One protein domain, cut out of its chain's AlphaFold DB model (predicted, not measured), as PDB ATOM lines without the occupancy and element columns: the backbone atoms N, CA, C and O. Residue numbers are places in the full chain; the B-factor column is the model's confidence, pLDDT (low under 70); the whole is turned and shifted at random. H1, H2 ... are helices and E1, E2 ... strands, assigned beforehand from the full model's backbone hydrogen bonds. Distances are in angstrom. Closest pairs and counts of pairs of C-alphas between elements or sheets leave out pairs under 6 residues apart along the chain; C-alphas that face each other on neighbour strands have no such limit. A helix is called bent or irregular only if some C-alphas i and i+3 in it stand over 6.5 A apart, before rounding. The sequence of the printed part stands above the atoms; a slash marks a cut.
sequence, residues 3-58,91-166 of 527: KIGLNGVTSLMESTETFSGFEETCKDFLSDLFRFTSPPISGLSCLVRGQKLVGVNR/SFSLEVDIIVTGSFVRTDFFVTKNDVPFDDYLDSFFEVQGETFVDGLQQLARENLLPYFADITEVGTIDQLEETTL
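What this domain is: This is residues 3 to 58 and 91 to 166 of the 527 residues of the protein "Hypothetical protein" of Ditylum brightwellii (UniProt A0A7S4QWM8). A strongly twisted antiparallel sheet has H1 and both arms of the bent helix H2 on one face: two layers, helices over one face of a sheet. Long E2 and E3 make most of it, short E1 and E4 continue it, and H3 follows. The printed part has 132 residues, with three named helices and four named strands, E1 H1 E2 E3 H2 E4 H3; the sheet's order is E2 E3 E1 E4, the class mixed. It is compact, radius of gyration of the C-alphas 15.4 A, spanning 49 by 37 by 23 A.

Where its parts are: E1, residues 3 to 7, begins at C-alpha 3 (160.913, 138.939, 120.085). H1 is residues 16 to 34, 26.2 A; E2, 41 to 55, 35.1 A; E3, 92 to 104, 36.6 A. H2, 118 to 142, was assigned as one helix by its hydrogen bonds but is bent: C-alphas 128 and 131 are 8.1 A apart. Its arms, H2a, 118 to 128, and H2b, 131 to 142, are about perpendicular, 75 degrees. E4 is 154 to 157; H3, 158 to 164, ends at C-alpha 164 (158.925, 122.762, 120.272).

How they stand to each other: Within hydrogen-bond range are N 47 and O 99 of E2 and E3, 2.9 A, N 6 and O 94 of E1 and E3, 2.9 A, and N 5 and O 156 of E1 and E4, 2.8 A. E1, H1, E2 and E3, H2, E4 are split strand-helix-strand units, their two strands running the same way with another between, each with a right-handed crossover. H1 lies over E2, height over the sheet 6.1 A; their closest C-alphas, Phe 34 and Ile 41, are 5.2 A apart. With residues 21 to 29 alone H1 touches H2b, opposite ways at a shallow tilt of 34 degrees, only just short of steep; the closest C-alphas, Phe 29 and Phe 133, are 6.3 A apart. H2a and H3 are on the same face of the sheet, apart from each other. Every O i to N i+4 pair is within range in H1, H2a and H2b, and 2 of 3 in H3.

The domain as a whole: The farthest C-alphas, Arg 58 and Asp 108, are 51.1 A apart. Residues 59 to 90 are cut out, C-alphas 58 and 91 being 9.4 A apart. The links E3 to H2 and H2 to E4 are long. The model's pLDDT is under 70 at residues 57 to 58 and 160 to 166.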
ATOM      1  N   LYS A   3     159.781 139.568 119.414       95.12
ATOM      2  CA  LYS A   3     160.913 138.939 120.085       95.12
ATOM      3  C   LYS A   3     161.305 137.706 119.283       95.12
ATOM      4  O   LYS A   3     160.475 136.819 119.087       95.12
ATOM      5  N   ILE A   4     162.551 137.657 118.832       94.88
ATOM      6  CA  ILE A   4     163.081 136.542 118.042       94.88
ATOM      7  C   ILE A   4     164.237 135.882 118.788       94.88
ATOM      8  O   ILE A   4     165.102 136.567 119.330       94.88
ATOM      9  N   GLY A   5     164.234 134.555 118.842       94.19
ATOM     10  CA  GLY A   5     165.347 133.759 119.344       94.19
ATOM     11  C   GLY A   5     166.257 133.337 118.196       94.19
ATOM     12  O   GLY A   5     165.776 132.846 117.177       94.19
ATOM     13  N   LEU A   6     167.566 133.527 118.361       94.19
ATOM     14  CA  LEU A   6     168.604 133.068 117.437       94.19
ATOM     15  C   LEU A   6     169.381 131.925 118.095       94.19
ATOM     16  O   LEU A   6     170.159 132.140 119.030       94.19
ATOM     17  N   ASN A   7     169.176 130.704 117.607       92.38
ATOM     18  CA  ASN A   7     169.825 129.511 118.142       92.38
ATOM     19  C   ASN A   7     171.231 129.342 117.549       92.38
ATOM     20  O   ASN A   7     171.435 129.534 116.352       92.38
ATOM     21  N   GLY A   8     172.195 128.969 118.399       89.12
ATOM     22  CA  GLY A   8     173.604 128.772 118.023       89.12
ATOM     23  C   GLY A   8     174.524 129.958 118.347       89.12
ATOM     24  O   GLY A   8     175.745 129.829 118.290       89.12
ATOM     25  N   VAL A   9     173.966 131.094 118.772       90.19
ATOM     26  CA  VAL A   9     174.739 132.285 119.152       90.19
ATOM     27  C   VAL A   9     175.313 132.150 120.567       90.19
ATOM     28  O   VAL A   9     174.583 131.897 121.521       90.19
ATOM     29  N   THR A  10     176.626 132.353 120.725       86.88
ATOM     30  CA  THR A  10     177.350 132.094 121.990       86.88
ATOM     31  C   THR A  10     177.645 133.327 122.853       86.88
ATOM     32  O   THR A  10     178.043 133.179 124.008       86.88
ATOM     33  N   SER A  11     177.456 134.540 122.334       89.75
ATOM     34  CA  SER A  11     177.737 135.807 123.033       89.75
ATOM     35  C   SER A  11     176.627 136.841 122.785       89.75
ATOM     36  O   SER A  11     175.579 136.503 122.241       89.75
ATOM     37  N   LEU A  12     176.805 138.102 123.192       92.75
ATOM     38  CA  LEU A  12     175.895 139.219 122.877       92.75
ATOM     39  C   LEU A  12     176.450 140.051 121.705       92.75
ATOM     40  O   LEU A  12     177.660 140.072 121.491       92.75
ATOM     41  N   MET A  13     175.593 140.766 120.967       93.00
ATOM     42  CA  MET A  13     176.030 141.739 119.957       93.00
ATOM     43  C   MET A  13     176.650 142.951 120.668       93.00
ATOM     44  O   MET A  13     175.942 143.708 121.329       93.00
ATOM     45  N   GLU A  14     177.970 143.115 120.599       92.62
ATOM     46  CA  GLU A  14     178.689 144.154 121.361       92.62
ATOM     47  C   GLU A  14     178.935 145.453 120.576       92.62
ATOM     48  O   GLU A  14     179.184 146.493 121.186       92.62
ATOM     49  N   SER A  15     178.876 145.430 119.238       92.25
ATOM     50  CA  SER A  15     179.246 146.576 118.397       92.25
ATOM     51  C   SER A  15     178.056 147.204 117.669       92.25
ATOM     52  O   SER A  15     177.111 146.529 117.256       92.25
ATOM     53  N   THR A  16     178.117 148.514 117.425       93.69
ATOM     54  CA  THR A  16     177.135 149.212 116.577       93.69
ATOM     55  C   THR A  16     177.089 148.628 115.161       93.69
ATOM     56  O   THR A  16     176.030 148.592 114.546       93.69
ATOM     57  N   GLU A  17     178.218 148.109 114.669       93.06
ATOM     58  CA  GLU A  17     178.299 147.393 113.394       93.06
ATOM     59  C   GLU A  17     177.515 146.068 113.439       93.06
ATOM     60  O   GLU A  17     176.778 145.792 112.493       93.06
ATOM     61  N   THR A  18     177.570 145.299 114.548       93.06
ATOM     62  CA  THR A  18     176.728 144.095 114.718       93.06
ATOM     63  C   THR A  18     175.238 144.408 114.645       93.06
ATOM     64  O   THR A  18     174.514 143.721 113.928       93.06
ATOM     65  N   PHE A  19     174.787 145.468 115.321       95.12
ATOM     66  CA  PHE A  19     173.383 145.882 115.265       95.12
ATOM     67  C   PHE A  19     172.989 146.379 113.870       95.12
ATOM     68  O   PHE A  19     171.984 145.926 113.336       95.12
ATOM     69  N   SER A  20     173.800 147.233 113.238       94.94
ATOM     70  CA  SER A  20     173.488 147.789 111.914       94.94
ATOM     71  C   SER A  20     173.372 146.707 110.836       94.94
ATOM     72  O   SER A  20     172.428 146.741 110.051       94.94
ATOM     73  N   GLY A  21     174.293 145.735 110.796       94.56
ATOM     74  CA  GLY A  21     174.231 144.644 109.815       94.56
ATOM     75  C   GLY A  21     173.046 143.702 110.048       94.56
ATOM     76  O   GLY A  21     172.438 143.211 109.094       94.56
ATOM     77  N   PHE A  22     172.666 143.490 111.311       96.12
ATOM     78  CA  PHE A  22     171.466 142.737 111.670       96.12
ATOM     79  C   PHE A  22     170.176 143.464 111.259       96.12
ATOM     80  O   PHE A  22     169.298 142.866 110.637       96.12
ATOM     81  N   GLU A  23     170.068 144.757 111.571       96.81
ATOM     82  CA  GLU A  23     168.922 145.605 111.227       96.81
ATOM     83  C   GLU A  23     168.733 145.732 109.713       96.81
ATOM     84  O   GLU A  23     167.601 145.645 109.236       96.81
ATOM     85  N   GLU A  24     169.824 145.876 108.957       96.38
ATOM     86  CA  GLU A  24     169.817 145.908 107.491       96.38
ATOM     87  C   GLU A  24     169.363 144.563 106.903       96.38
ATOM     88  O   GLU A  24     168.413 144.531 106.122       96.38
ATOM     89  N   THR A  25     169.931 143.440 107.366       96.56
ATOM     90  CA  THR A  25     169.522 142.093 106.915       96.56
ATOM     91  C   THR A  25     168.048 141.809 107.226       96.56
ATOM     92  O   THR A  25     167.322 141.280 106.387       96.56
ATOM     93  N   CYS A  26     167.581 142.185 108.422       97.25
ATOM     94  CA  CYS A  26     166.194 141.999 108.852       97.25
ATOM     95  C   CYS A  26     165.228 142.861 108.028       97.25
ATOM     96  O   CYS A  26     164.196 142.381 107.561       97.25
ATOM     97  N   LYS A  27     165.596 144.120 107.768       97.44
ATOM     98  CA  LYS A  27     164.833 145.029 106.911       97.44
ATOM     99  C   LYS A  27     164.717 144.506 105.480       97.44
ATOM    100  O   LYS A  27     163.614 144.533 104.937       97.44
ATOM    101  N   ASP A  28     165.809 144.040 104.880       96.88
ATOM    102  CA  ASP A  28     165.806 143.543 103.501       96.88
ATOM    103  C   ASP A  28     164.985 142.252 103.376       96.88
ATOM    104  O   ASP A  28     164.122 142.162 102.500       96.88
ATOM    105  N   PHE A  29     165.162 141.307 104.309       96.81
ATOM    106  CA  PHE A  29     164.349 140.089 104.418       96.81
ATOM    107  C   PHE A  29     162.849 140.406 104.500       96.81
ATOM    108  O   PHE A  29     162.063 139.936 103.675       96.81
ATOM    109  N   LEU A  30     162.445 141.256 105.450       96.88
ATOM    110  CA  LEU A  30     161.041 141.613 105.633       96.88
ATOM    111  C   LEU A  30     160.493 142.415 104.439       96.88
ATOM    112  O   LEU A  30     159.358 142.189 104.026       96.88
ATOM    113  N   SER A  31     161.285 143.299 103.824       96.81
ATOM    114  CA  SER A  31     160.877 144.083 102.643       96.81
ATOM    115  C   SER A  31     160.557 143.195 101.436       96.81
ATOM    116  O   SER A  31     159.605 143.455 100.692       96.81
ATOM    117  N   ASP A  32     161.301 142.103 101.267       95.94
ATOM    118  CA  ASP A  32     161.079 141.132 100.199       95.94
ATOM    119  C   ASP A  32     159.826 140.256 100.404       95.94
ATOM    120  O   ASP A  32     159.315 139.706  99.420       95.94
ATOM    121  N   LEU A  33     159.297 140.177 101.633       96.00
ATOM    122  CA  LEU A  33     158.063 139.463 101.990       96.00
ATOM    123  C   LEU A  33     156.836 140.394 102.025       96.00
ATOM    124  O   LEU A  33     155.830 140.123 101.366       96.00
ATOM    125  N   PHE A  34     156.929 141.543 102.700       96.44
ATOM    126  CA  PHE A  34     155.838 142.520 102.845       96.44
ATOM    127  C   PHE A  34     155.396 143.193 101.538       96.44
ATOM    128  O   PHE A  34     154.274 143.697 101.448       96.44
ATOM    129  N   ARG A  35     156.206 143.153 100.475       95.56
ATOM    130  CA  ARG A  35     155.748 143.551  99.129       95.56
ATOM    131  C   ARG A  35     154.623 142.661  98.574       95.56
ATOM    132  O   ARG A  35     153.977 143.053  97.605       95.56
ATOM    133  N   PHE A  36     154.414 141.471  99.146       94.62
ATOM    134  CA  PHE A  36     153.391 140.507  98.732       94.62
ATOM    135  C   PHE A  36     152.158 140.468  99.653       94.62
ATOM    136  O   PHE A  36     151.196 139.768  99.330       94.62
ATOM    137  N   THR A  37     152.147 141.204 100.772       94.69
ATOM    138  CA  THR A  37     150.966 141.279 101.647       94.69
ATOM    139  C   THR A  37     149.841 142.095 101.009       94.69
ATOM    140  O   THR A  37     150.028 142.829 100.037       94.69
ATOM    141  N   SER A  38     148.636 141.967 101.563       93.81
ATOM    142  CA  SER A  38     147.465 142.756 101.180       93.81
ATOM    143  C   SER A  38     146.914 143.419 102.447       93.81
ATOM    144  O   SER A  38     146.196 142.739 103.178       93.81
ATOM    145  N   PRO A  39     147.234 144.699 102.718       94.44
ATOM    146  CA  PRO A  39     147.873 145.654 101.812       94.44
ATOM    147  C   PRO A  39     149.397 145.439 101.723       94.44
ATOM    148  O   PRO A  39     149.991 144.930 102.677       94.44
ATOM    149  N   PRO A  40     150.057 145.838 100.618       95.12
ATOM    150  CA  PRO A  40     151.515 145.846 100.550       95.12
ATOM    151  C   PRO A  40     152.084 146.838 101.564       95.12
ATOM    152  O   PRO A  40     151.614 147.979 101.645       95.12
ATOM    153  N   ILE A  41     153.099 146.416 102.318       97.06
ATOM    154  CA  ILE A  41     153.769 147.262 103.312       97.06
ATOM    155  C   ILE A  41     155.159 147.631 102.793       97.06
ATOM    156  O   ILE A  41     155.882 146.814 102.227       97.06
ATOM    157  N   SER A  42     155.505 148.905 102.937       97.19
ATOM    158  CA  SER A  42     156.687 149.542 102.363       97.19
ATOM    159  C   SER A  42     157.361 150.451 103.392       97.19
ATOM    160  O   SER A  42     156.838 150.660 104.486       97.19
ATOM    161  N   GLY A  43     158.546 150.975 103.065       96.75
ATOM    162  CA  GLY A  43     159.271 151.880 103.965       96.75
ATOM    163  C   GLY A  43     159.635 151.236 105.305       96.75
ATOM    164  O   GLY A  43     159.616 151.918 106.328       96.75
ATOM    165  N   LEU A  44     159.917 149.928 105.307       97.62
ATOM    166  CA  LEU A  44     160.226 149.196 106.530       97.62
ATOM    167  C   LEU A  44     161.514 149.700 107.187       97.62
ATOM    168  O   LEU A  44     162.508 149.991 106.515       97.62
ATOM    169  N   SER A  45     161.501 149.715 108.515       97.50
ATOM    170  CA  SER A  45     162.683 149.903 109.350       97.50
ATOM    171  C   SER A  45     162.677 148.861 110.459       97.50
ATOM    172  O   SER A  45     161.650 148.650 111.101       97.50
ATOM    173  N   CYS A  46     163.831 148.250 110.705       97.50
ATOM    174  CA  CYS A  46     164.059 147.376 111.851       97.50
ATOM    175  C   CYS A  46     165.005 148.089 112.816       97.50
ATOM    176  O   CYS A  46     165.932 148.760 112.371       97.50
ATOM    177  N   LEU A  47     164.740 147.985 114.116       97.75
ATOM    178  CA  LEU A  47     165.557 148.580 115.169       97.75
ATOM    179  C   LEU A  47     165.639 147.614 116.352       97.75
ATOM    180  O   LEU A  47     164.607 147.273 116.942       97.75
ATOM    181  N   VAL A  48     166.846 147.204 116.722       97.19
ATOM    182  CA  VAL A  48     167.099 146.387 117.911       97.19
ATOM    183  C   VAL A  48     166.970 147.273 119.149       97.19
ATOM    184  O   VAL A  48     167.597 148.324 119.270       97.19
ATOM    185  N   ARG A  49     166.117 146.864 120.091       97.06
ATOM    186  CA  ARG A  49     165.879 147.574 121.360       97.06
ATOM    187  C   ARG A  49     166.531 146.917 122.558       97.06
ATOM    188  O   ARG A  49     166.820 147.601 123.536       97.06
ATOM    189  N   GLY A  50     166.743 145.616 122.483       95.75
ATOM    190  CA  GLY A  50     167.292 144.822 123.562       95.75
ATOM    191  C   GLY A  50     167.770 143.483 123.037       95.75
ATOM    192  O   GLY A  50     167.409 143.052 121.944       95.75
ATOM    193  N   GLN A  51     168.600 142.834 123.834       96.38
ATOM    194  CA  GLN A  51     169.017 141.462 123.611       96.38
ATOM    195  C   GLN A  51     169.311 140.813 124.960       96.38
ATOM    196  O   GLN A  51     169.707 141.492 125.915       96.38
ATOM    197  N   LYS A  52     169.136 139.501 125.037       95.62
ATOM    198  CA  LYS A  52     169.356 138.714 126.242       95.62
ATOM    199  C   LYS A  52     169.846 137.331 125.844       95.62
ATOM    200  O   LYS A  52     169.218 136.647 125.046       95.62
ATOM    201  N   LEU A  53     170.960 136.901 126.429       93.62
ATOM    202  CA  LEU A  53     171.413 135.527 126.261       93.62
ATOM    203  C   LEU A  53     170.555 134.632 127.159       93.62
ATOM    204  O   LEU A  53     170.621 134.714 128.388       93.62
ATOM    205  N   VAL A  54     169.722 133.798 126.545       92.56
ATOM    206  CA  VAL A  54     168.906 132.800 127.228       92.56
ATOM    207  C   VAL A  54     169.683 131.490 127.203       92.56
ATOM    208  O   VAL A  54     169.760 130.792 126.193       92.56
ATOM    209  N   GLY A  55     170.304 131.158 128.335       84.94
ATOM    210  CA  GLY A  55     170.860 129.824 128.529       84.94
ATOM    211  C   GLY A  55     169.728 128.804 128.546       84.94
ATOM    212  O   GLY A  55     168.839 128.899 129.397       84.94
ATOM    213  N   VAL A  56     169.758 127.829 127.630       71.00
ATOM    214  CA  VAL A  56     168.795 126.719 127.614       71.00
ATOM    215  C   VAL A  56     169.029 125.882 128.865       71.00
ATOM    216  O   VAL A  56     169.928 125.040 128.938       71.00
ATOM    217  N   ASN A  57     168.240 126.169 129.895       57.31
ATOM    218  CA  ASN A  57     168.477 125.707 131.250       57.31
ATOM    219  C   ASN A  57     168.057 124.230 131.371       57.31
ATOM    220  O   ASN A  57     166.958 123.917 131.830       57.31
ATOM    221  N   ARG A  58     168.933 123.304 130.945       58.19
ATOM    222  CA  ARG A  58     168.731 121.834 130.912       58.19
ATOM    223  C   ARG A  58     168.593 121.170 132.300       58.19
ATOM    224  O   ARG A  58     168.845 119.974 132.454       58.19
ATOM    225  N   SER A  91     173.987 124.985 124.681       77.81
ATOM    226  CA  SER A  91     173.306 125.686 123.604       77.81
ATOM    227  C   SER A  91     172.692 126.944 124.200       77.81
ATOM    228  O   SER A  91     171.710 126.863 124.940       77.81
ATOM    229  N   PHE A  92     173.291 128.091 123.910       85.94
ATOM    230  CA  PHE A  92     172.696 129.387 124.199       85.94
ATOM    231  C   PHE A  92     171.797 129.799 123.028       85.94
ATOM    232  O   PHE A  92     172.076 129.477 121.869       85.94
ATOM    233  N   SER A  93     170.704 130.487 123.348       90.88
ATOM    234  CA  SER A  93     169.865 131.180 122.375       90.88
ATOM    235  C   SER A  93     169.937 132.674 122.670       90.88
ATOM    236  O   SER A  93     169.874 133.081 123.835       90.88
ATOM    237  N   LEU A  94     170.109 133.499 121.642       94.56
ATOM    238  CA  LEU A  94     170.045 134.948 121.788       94.56
ATOM    239  C   LEU A  94     168.609 135.413 121.537       94.56
ATOM    240  O   LEU A  94     168.158 135.439 120.397       94.56
ATOM    241  N   GLU A  95     167.916 135.818 122.596       95.62
ATOM    242  CA  GLU A  95     166.672 136.584 122.501       95.62
ATOM    243  C   GLU A  95     167.020 138.010 122.045       95.62
ATOM    244  O   GLU A  95     167.820 138.687 122.693       95.62
ATOM    245  N   VAL A  96     166.435 138.466 120.935       96.50
ATOM    246  CA  VAL A  96     166.586 139.824 120.391       96.50
ATOM    247  C   VAL A  96     165.215 140.492 120.313       96.50
ATOM    248  O   VAL A  96     164.291 139.997 119.667       96.50
ATOM    249  N   ASP A  97     165.105 141.651 120.957       96.81
ATOM    250  CA  ASP A  97     163.912 142.490 120.961       96.81
ATOM    251  C   ASP A  97     163.970 143.463 119.778       96.81
ATOM    252  O   ASP A  97     164.765 144.410 119.792       96.81
ATOM    253  N   ILE A  98     163.108 143.272 118.775       96.81
ATOM    254  CA  ILE A  98     163.049 144.122 117.581       96.81
ATOM    255  C   ILE A  98     161.771 144.967 117.514       96.81
ATOM    256  O   ILE A  98     160.642 144.513 117.731       96.81
ATOM    257  N   ILE A  99     161.944 146.236 117.148       97.25
ATOM    258  CA  ILE A  99     160.857 147.084 116.666       97.25
ATOM    259  C   ILE A  99     160.948 147.136 115.147       97.25
ATOM    260  O   ILE A  99     161.870 147.732 114.594       97.25
ATOM    261  N   VAL A 100     159.953 146.542 114.494       97.19
ATOM    262  CA  VAL A 100     159.692 146.733 113.068       97.19
ATOM    263  C   VAL A 100     158.654 147.845 112.921       97.19
ATOM    264  O   VAL A 100     157.618 147.830 113.591       97.19
ATOM    265  N   THR A 101     158.926 148.818 112.058       97.19
ATOM    266  CA  THR A 101     157.957 149.825 111.609       97.19
ATOM    267  C   THR A 101     157.810 149.764 110.093       97.19
ATOM    268  O   THR A 101     158.694 149.267 109.400       97.19
ATOM    269  N   GLY A 102     156.688 150.259 109.574       96.75
ATOM    270  CA  GLY A 102     156.384 150.281 108.145       96.75
ATOM    271  C   GLY A 102     155.196 151.181 107.828       96.75
ATOM    272  O   GLY A 102     154.497 151.644 108.734       96.75
ATOM    273  N   SER A 103     154.957 151.411 106.540       96.12
ATOM    274  CA  SER A 103     153.809 152.151 106.022       96.12
ATOM    275  C   SER A 103     153.075 151.340 104.954       96.12
ATOM    276  O   SER A 103     153.688 150.666 104.127       96.12
ATOM    277  N   PHE A 104     151.747 151.412 104.952       96.25
ATOM    278  CA  PHE A 104     150.900 150.769 103.949       96.25
ATOM    279  C   PHE A 104     150.026 151.815 103.255       96.25
ATOM    280  O   PHE A 104     149.713 152.862 103.826       96.25
ATOM    281  N   VAL A 105     149.629 151.535 102.015       94.31
ATOM    282  CA  VAL A 105     148.688 152.393 101.289       94.31
ATOM    283  C   VAL A 105     147.277 152.089 101.780       94.31
ATOM    284  O   VAL A 105     146.835 150.940 101.726       94.31
ATOM    285  N   ARG A 106     146.568 153.120 102.252       93.38
ATOM    286  CA  ARG A 106     145.173 153.013 102.690       93.38
ATOM    287  C   ARG A 106     144.286 152.520 101.542       93.38
ATOM    288  O   ARG A 106     144.394 153.011 100.421       93.38
ATOM    289  N   THR A 107     143.381 151.593 101.835       92.19
ATOM    290  CA  THR A 107     142.373 151.091 100.888       92.19
ATOM    291  C   THR A 107     140.988 151.096 101.533       92.19
ATOM    292  O   THR A 107     140.852 151.413 102.716       92.19
ATOM    293  N   ASP A 108     139.959 150.710 100.779       90.62
ATOM    294  CA  ASP A 108     138.591 150.575 101.298       90.62
ATOM    295  C   ASP A 108     138.466 149.497 102.396       90.62
ATOM    296  O   ASP A 108     137.559 149.564 103.221       90.62
ATOM    297  N   PHE A 109     139.390 148.527 102.429       88.56
ATOM    298  CA  PHE A 109     139.445 147.454 103.433       88.56
ATOM    299  C   PHE A 109     140.414 147.744 104.585       88.56
ATOM    300  O   PHE A 109     140.236 147.213 105.675       88.56
ATOM    301  N   PHE A 110     141.443 148.560 104.338       91.44
ATOM    302  CA  PHE A 110     142.504 148.869 105.294       91.44
ATOM    303  C   PHE A 110     142.546 150.380 105.501       91.44
ATOM    304  O   PHE A 110     143.245 151.109 104.792       91.44
ATOM    305  N   VAL A 111     141.731 150.846 106.445       92.06
ATOM    306  CA  VAL A 111     141.478 152.254 106.762       92.06
ATOM    307  C   VAL A 111     142.343 152.729 107.928       92.06
ATOM    308  O   VAL A 111     142.842 153.856 107.901       92.06
ATOM    309  N   THR A 112     142.523 151.881 108.940       93.81
ATOM    310  CA  THR A 112     143.285 152.145 110.162       93.81
ATOM    311  C   THR A 112     144.458 151.177 110.311       93.81
ATOM    312  O   THR A 112     144.499 150.123 109.683       93.81
ATOM    313  N   LYS A 113     145.414 151.513 111.189       91.75
ATOM    314  CA  LYS A 113     146.532 150.618 111.535       91.75
ATOM    315  C   LYS A 113     146.049 149.246 112.029       91.75
ATOM    316  O   LYS A 113     146.696 148.250 111.739       91.75
ATOM    317  N   ASN A 114     144.939 149.208 112.765       93.31
ATOM    318  CA  ASN A 114     144.435 147.994 113.406       93.31
ATOM    319  C   ASN A 114     143.758 147.037 112.411       93.31
ATOM    320  O   ASN A 114     143.503 145.891 112.758       93.31
ATOM    321  N   ASP A 115     143.470 147.501 111.192       92.31
ATOM    322  CA  ASP A 115     142.850 146.689 110.142       92.31
ATOM    323  C   ASP A 115     143.893 145.783 109.455       92.31
ATOM    324  O   ASP A 115     143.538 144.836 108.757       92.31
ATOM    325  N   VAL A 116     145.187 146.090 109.622       94.62
ATOM    326  CA  VAL A 116     146.306 145.331 109.058       94.62
ATOM    327  C   VAL A 116     146.844 144.370 110.126       94.62
ATOM    328  O   VAL A 116     147.352 144.851 111.143       94.62
ATOM    329  N   PRO A 117     146.803 143.039 109.909       94.69
ATOM    330  CA  PRO A 117     147.314 142.038 110.850       94.69
ATOM    331  C   PRO A 117     148.852 141.976 110.794       94.69
ATOM    332  O   PRO A 117     149.457 141.036 110.289       94.69
ATOM    333  N   PHE A 118     149.496 143.062 111.225       94.44
ATOM    334  CA  PHE A 118     150.932 143.276 111.047       94.44
ATOM    335  C   PHE A 118     151.791 142.340 111.897       94.44
ATOM    336  O   PHE A 118     152.812 141.858 111.409       94.44
ATOM    337  N   ASP A 119     151.384 142.096 113.144       93.44
ATOM    338  CA  ASP A 119     152.105 141.198 114.044       93.44
ATOM    339  C   ASP A 119     151.956 139.734 113.550       93.44
ATOM    340  O   ASP A 119     152.974 139.089 113.316       93.44
ATOM    341  N   ASP A 120     150.743 139.282 113.182       93.12
ATOM    342  CA  ASP A 120     150.496 137.959 112.566       93.12
ATOM    343  C   ASP A 120     151.370 137.699 111.320       93.12
ATOM    344  O   ASP A 120     151.850 136.582 111.100       93.12
ATOM    345  N   TYR A 121     151.585 138.725 110.481       95.25
ATOM    346  CA  TYR A 121     152.478 138.627 109.323       95.25
ATOM    347  C   TYR A 121     153.943 138.445 109.729       95.25
ATOM    348  O   TYR A 121     154.636 137.653 109.094       95.25
ATOM    349  N   LEU A 122     154.426 139.148 110.759       94.69
ATOM    350  CA  LEU A 122     155.805 138.995 111.234       94.69
ATOM    351  C   LEU A 122     156.049 137.588 111.776       94.69
ATOM    352  O   LEU A 122     157.029 136.958 111.377       94.69
ATOM    353  N   ASP A 123     155.144 137.086 112.612       92.44
ATOM    354  CA  ASP A 123     155.265 135.754 113.204       92.44
ATOM    355  C   ASP A 123     155.245 134.676 112.107       92.44
ATOM    356  O   ASP A 123     156.174 133.869 112.008       92.44
ATOM    357  N   SER A 124     154.286 134.766 111.175       93.12
ATOM    358  CA  SER A 124     154.205 133.884 109.998       93.12
ATOM    359  C   SER A 124     155.463 133.928 109.119       93.12
ATOM    360  O   SER A 124     155.835 132.926 108.509       93.12
ATOM    361  N   PHE A 125     156.122 135.086 108.994       95.56
ATOM    362  CA  PHE A 125     157.325 135.230 108.170       95.56
ATOM    363  C   PHE A 125     158.564 134.615 108.814       95.56
ATOM    364  O   PHE A 125     159.338 133.967 108.107       95.56
ATOM    365  N   PHE A 126     158.753 134.774 110.125       94.88
ATOM    366  CA  PHE A 126     159.863 134.120 110.817       94.88
ATOM    367  C   PHE A 126     159.658 132.603 110.920       94.88
ATOM    368  O   PHE A 126     160.624 131.873 110.721       94.88
ATOM    369  N   GLU A 127     158.423 132.125 111.101       90.81
ATOM    370  CA  GLU A 127     158.102 130.691 111.072       90.81
ATOM    371  C   GLU A 127     158.342 130.071 109.681       90.81
ATOM    372  O   GLU A 127     159.083 129.100 109.537       90.81
ATOM    373  N   VAL A 128     157.754 130.641 108.622       92.62
ATOM    374  CA  VAL A 128     157.751 130.012 107.287       92.62
ATOM    375  C   VAL A 128     159.034 130.281 106.493       92.62
ATOM    376  O   VAL A 128     159.360 129.520 105.580       92.62
ATOM    377  N   GLN A 129     159.756 131.372 106.770       94.69
ATOM    378  CA  GLN A 129     160.945 131.791 106.008       94.69
ATOM    379  C   GLN A 129     162.187 132.038 106.882       94.69
ATOM    380  O   GLN A 129     163.181 132.575 106.383       94.69
ATOM    381  N   GLY A 130     162.182 131.592 108.143       95.00
ATOM    382  CA  GLY A 130     163.306 131.737 109.071       95.00
ATOM    383  C   GLY A 130     164.646 131.238 108.518       95.00
ATOM    384  O   GLY A 130     165.646 131.945 108.620       95.00
ATOM    385  N   GLU A 131     164.668 130.095 107.822       95.25
ATOM    386  CA  GLU A 131     165.880 129.580 107.156       95.25
ATOM    387  C   GLU A 131     166.503 130.596 106.180       95.25
ATOM    388  O   GLU A 131     167.721 130.747 106.131       95.25
ATOM    389  N   THR A 132     165.680 131.348 105.436       95.56
ATOM    390  CA  THR A 132     166.164 132.363 104.479       95.56
ATOM    391  C   THR A 132     166.779 133.564 105.200       95.56
ATOM    392  O   THR A 132     167.755 134.142 104.716       95.56
ATOM    393  N   PHE A 133     166.253 133.928 106.373       96.81
ATOM    394  CA  PHE A 133     166.842 134.967 107.218       96.81
ATOM    395  C   PHE A 133     168.180 134.513 107.827       96.81
ATOM    396  O   PHE A 133     169.156 135.266 107.792       96.81
ATOM    397  N   VAL A 134     168.264 133.262 108.297       96.69
ATOM    398  CA  VAL A 134     169.512 132.645 108.786       96.69
ATOM    399  C   VAL A 134     170.581 132.607 107.689       96.69
ATOM    400  O   VAL A 134     171.709 133.036 107.931       96.69
ATOM    401  N   ASP A 135     170.233 132.186 106.467       96.31
ATOM    402  CA  ASP A 135     171.133 132.188 105.303       96.31
ATOM    403  C   ASP A 135     171.711 133.592 105.018       96.31
ATOM    404  O   ASP A 135     172.896 133.726 104.687       96.31
ATOM    405  N   GLY A 136     170.892 134.641 105.180       95.62
ATOM    406  CA  GLY A 136     171.296 136.043 105.049       95.62
ATOM    407  C   GLY A 136     172.303 136.475 106.120       95.62
ATOM    408  O   GLY A 136     173.374 136.990 105.792       95.62
ATOM    409  N   LEU A 137     172.016 136.188 107.394       95.62
ATOM    410  CA  LEU A 137     172.928 136.477 108.509       95.62
ATOM    411  C   LEU A 137     174.261 135.712 108.373       95.62
ATOM    412  O   LEU A 137     175.337 136.295 108.530       95.62
ATOM    413  N   GLN A 138     174.216 134.432 107.984       95.75
ATOM    414  CA  GLN A 138     175.409 133.632 107.692       95.75
ATOM    415  C   GLN A 138     176.174 134.122 106.451       95.75
ATOM    416  O   GLN A 138     177.392 133.932 106.353       95.75
ATOM    417  N   GLN A 139     175.509 134.706 105.447       94.62
ATOM    418  CA  GLN A 139     176.203 135.345 104.325       94.62
ATOM    419  C   GLN A 139     176.995 136.561 104.808       94.62
ATOM    420  O   GLN A 139     178.186 136.663 104.514       94.62
ATOM    421  N   LEU A 140     176.374 137.420 105.612       93.12
ATOM    422  CA  LEU A 140     177.011 138.615 106.159       93.12
ATOM    423  C   LEU A 140     178.201 138.254 107.083       93.12
ATOM    424  O   LEU A 140     179.249 138.905 107.039       93.12
ATOM    425  N   ALA A 141     178.115 137.141 107.822       93.38
ATOM    426  CA  ALA A 141     179.257 136.573 108.545       93.38
ATOM    427  C   ALA A 141     180.410 136.134 107.621       93.38
ATOM    428  O   ALA A 141     181.574 136.447 107.884       93.38
ATOM    429  N   ARG A 142     180.106 135.443 106.511       94.06
ATOM    430  CA  ARG A 142     181.102 134.981 105.520       94.06
ATOM    431  C   ARG A 142     181.781 136.118 104.760       94.06
ATOM    432  O   ARG A 142     182.922 135.959 104.329       94.06
ATOM    433  N   GLU A 143     181.121 137.261 104.623       94.12
ATOM    434  CA  GLU A 143     181.701 138.478 104.043       94.12
ATOM    435  C   GLU A 143     182.683 139.185 105.011       94.12
ATOM    436  O   GLU A 143     183.230 140.237 104.688       94.12
ATOM    437  N   ASN A 144     182.995 138.554 106.155       75.06
ATOM    438  CA  ASN A 144     183.882 139.015 107.235       75.06
ATOM    439  C   ASN A 144     183.441 140.321 107.903       75.06
ATOM    440  O   ASN A 144     184.232 140.940 108.613       75.06
ATOM    441  N   LEU A 145     182.184 140.722 107.706       78.12
ATOM    442  CA  LEU A 145     181.610 141.859 108.408       78.12
ATOM    443  C   LEU A 145     181.309 141.456 109.856       78.12
ATOM    444  O   LEU A 145     181.874 142.050 110.766       78.12
ATOM    445  N   LEU A 146     180.511 140.401 110.081       89.56
ATOM    446  CA  LEU A 146     180.043 140.013 111.422       89.56
ATOM    447  C   LEU A 146     180.186 138.493 111.687       89.56
ATOM    448  O   LEU A 146     179.205 137.759 111.562       89.56
ATOM    449  N   PRO A 147     181.370 137.980 112.091       89.31
ATOM    450  CA  PRO A 147     181.601 136.535 112.283       89.31
ATOM    451  C   PRO A 147     180.697 135.894 113.350       89.31
ATOM    452  O   PRO A 147     180.492 134.686 113.345       89.31
ATOM    453  N   TYR A 148     180.123 136.713 114.230       88.44
ATOM    454  CA  TYR A 148     179.158 136.359 115.270       88.44
ATOM    455  C   TYR A 148     177.928 135.579 114.761       88.44
ATOM    456  O   TYR A 148     177.384 134.754 115.488       88.44
ATOM    457  N   PHE A 149     177.506 135.795 113.509       93.38
ATOM    458  CA  PHE A 149     176.361 135.095 112.913       93.38
ATOM    459  C   PHE A 149     176.722 133.797 112.167       93.38
ATOM    460  O   PHE A 149     175.839 133.165 111.590       93.38
ATOM    461  N   ALA A 150     177.995 133.381 112.160       93.44
ATOM    462  CA  ALA A 150     178.431 132.177 111.445       93.44
ATOM    463  C   ALA A 150     177.817 130.880 112.003       93.44
ATOM    464  O   ALA A 150     177.577 129.950 111.236       93.44
ATOM    465  N   ASP A 151     177.552 130.844 113.312       93.38
ATOM    466  CA  ASP A 151     177.080 129.658 114.034       93.38
ATOM    467  C   ASP A 151     175.550 129.632 114.245       93.38
ATOM    468  O   ASP A 151     175.045 128.722 114.901       93.38
ATOM    469  N   ILE A 152     174.790 130.596 113.695       94.62
ATOM    470  CA  ILE A 152     173.317 130.561 113.771       94.62
ATOM    471  C   ILE A 152     172.796 129.367 112.976       94.62
ATOM    472  O   ILE A 152     173.063 129.255 111.781       94.62
ATOM    473  N   THR A 153     171.994 128.518 113.618       93.75
ATOM    474  CA  THR A 153     171.345 127.369 112.969       93.75
ATOM    475  C   THR A 153     169.874 127.604 112.656       93.75
ATOM    476  O   THR A 153     169.352 127.000 111.728       93.75
ATOM    477  N   GLU A 154     169.197 128.441 113.441       93.31
ATOM    478  CA  GLU A 154     167.738 128.571 113.435       93.31
ATOM    479  C   GLU A 154     167.320 129.926 114.022       93.31
ATOM    480  O   GLU A 154     167.998 130.481 114.895       93.31
ATOM    481  N   VAL A 155     166.188 130.439 113.540       94.44
ATOM    482  CA  VAL A 155     165.476 131.602 114.074       94.44
ATOM    483  C   VAL A 155     164.017 131.218 114.294       94.44
ATOM    484  O   VAL A 155     163.440 130.518 113.467       94.44
ATOM    485  N   GLY A 156     163.418 131.704 115.375       90.62
ATOM    486  CA  GLY A 156     161.988 131.554 115.638       90.62
ATOM    487  C   GLY A 156     161.472 132.670 116.540       90.62
ATOM    488  O   GLY A 156     162.257 133.388 117.166       90.62
ATOM    489  N   THR A 157     160.154 132.829 116.619       90.44
ATOM    490  CA  THR A 157     159.536 133.654 117.663       90.44
ATOM    491  C   THR A 157     159.624 132.921 119.006       90.44
ATOM    492  O   THR A 157     159.664 131.690 119.060       90.44
ATOM    493  N   ILE A 158     159.720 133.663 120.115       84.69
ATOM    494  CA  ILE A 158     159.956 133.042 121.436       84.69
ATOM    495  C   ILE A 158     158.826 132.091 121.833       84.69
ATOM    496  O   ILE A 158     159.101 131.014 122.361       84.69
ATOM    497  N   ASP A 159     157.585 132.460 121.519       79.00
ATOM    498  CA  ASP A 159     156.400 131.673 121.858       79.00
ATOM    499  C   ASP A 159     156.443 130.262 121.228       79.00
ATOM    500  O   ASP A 159     155.945 129.308 121.821       79.00
ATOM    501  N   GLN A 160     157.124 130.097 120.085       62.44
ATOM    502  CA  GLN A 160     157.336 128.799 119.426       62.44
ATOM    503  C   GLN A 160     158.524 128.016 120.009       62.44
ATOM    504  O   GLN A 160     158.461 126.795 120.152       62.44
ATOM    505  N   LEU A 161     159.609 128.702 120.387       59.97
ATOM    506  CA  LEU A 161     160.819 128.066 120.930       59.97
ATOM    507  C   LEU A 161     160.578 127.373 122.283       59.97
ATOM    508  O   LEU A 161     161.246 126.379 122.583       59.97
ATOM    509  N   GLU A 162     159.621 127.846 123.087       63.94
ATOM    510  CA  GLU A 162     159.209 127.133 124.302       63.94
ATOM    511  C   GLU A 162     158.402 125.858 123.986       63.94
ATOM    512  O   GLU A 162     158.634 124.823 124.617       63.94
ATOM    513  N   GLU A 163     157.513 125.879 122.984       57.34
ATOM    514  CA  GLU A 163     156.619 124.753 122.676       57.34
ATOM    515  C   GLU A 163     157.344 123.570 122.009       57.34
ATOM    516  O   GLU A 163     157.178 122.425 122.447       57.34
ATOM    517  N   THR A 164     158.226 123.821 121.033       55.06
ATOM    518  CA  THR A 164     158.925 122.762 120.272       55.06
ATOM    519  C   THR A 164     159.783 121.851 121.163       55.06
ATOM    520  O   THR A 164     159.965 120.670 120.869       55.06
ATOM    521  N   THR A 165     160.280 122.354 122.300       54.09
ATOM    522  CA  THR A 165     161.090 121.554 123.241       54.09
ATOM    523  C   THR A 165     160.274 120.635 124.159       54.09
ATOM    524  O   THR A 165     160.847 119.770 124.828       54.09
ATOM    525  N   LEU A 166     158.944 120.785 124.210       53.28
ATOM    526  CA  LEU A 166     158.074 120.040 125.127       53.28
ATOM    527  C   LEU A 166     157.461 118.776 124.508       53.28
ATOM    528  O   LEU A 166     157.098 117.856 125.251       53.28
TER     529      LEU A 166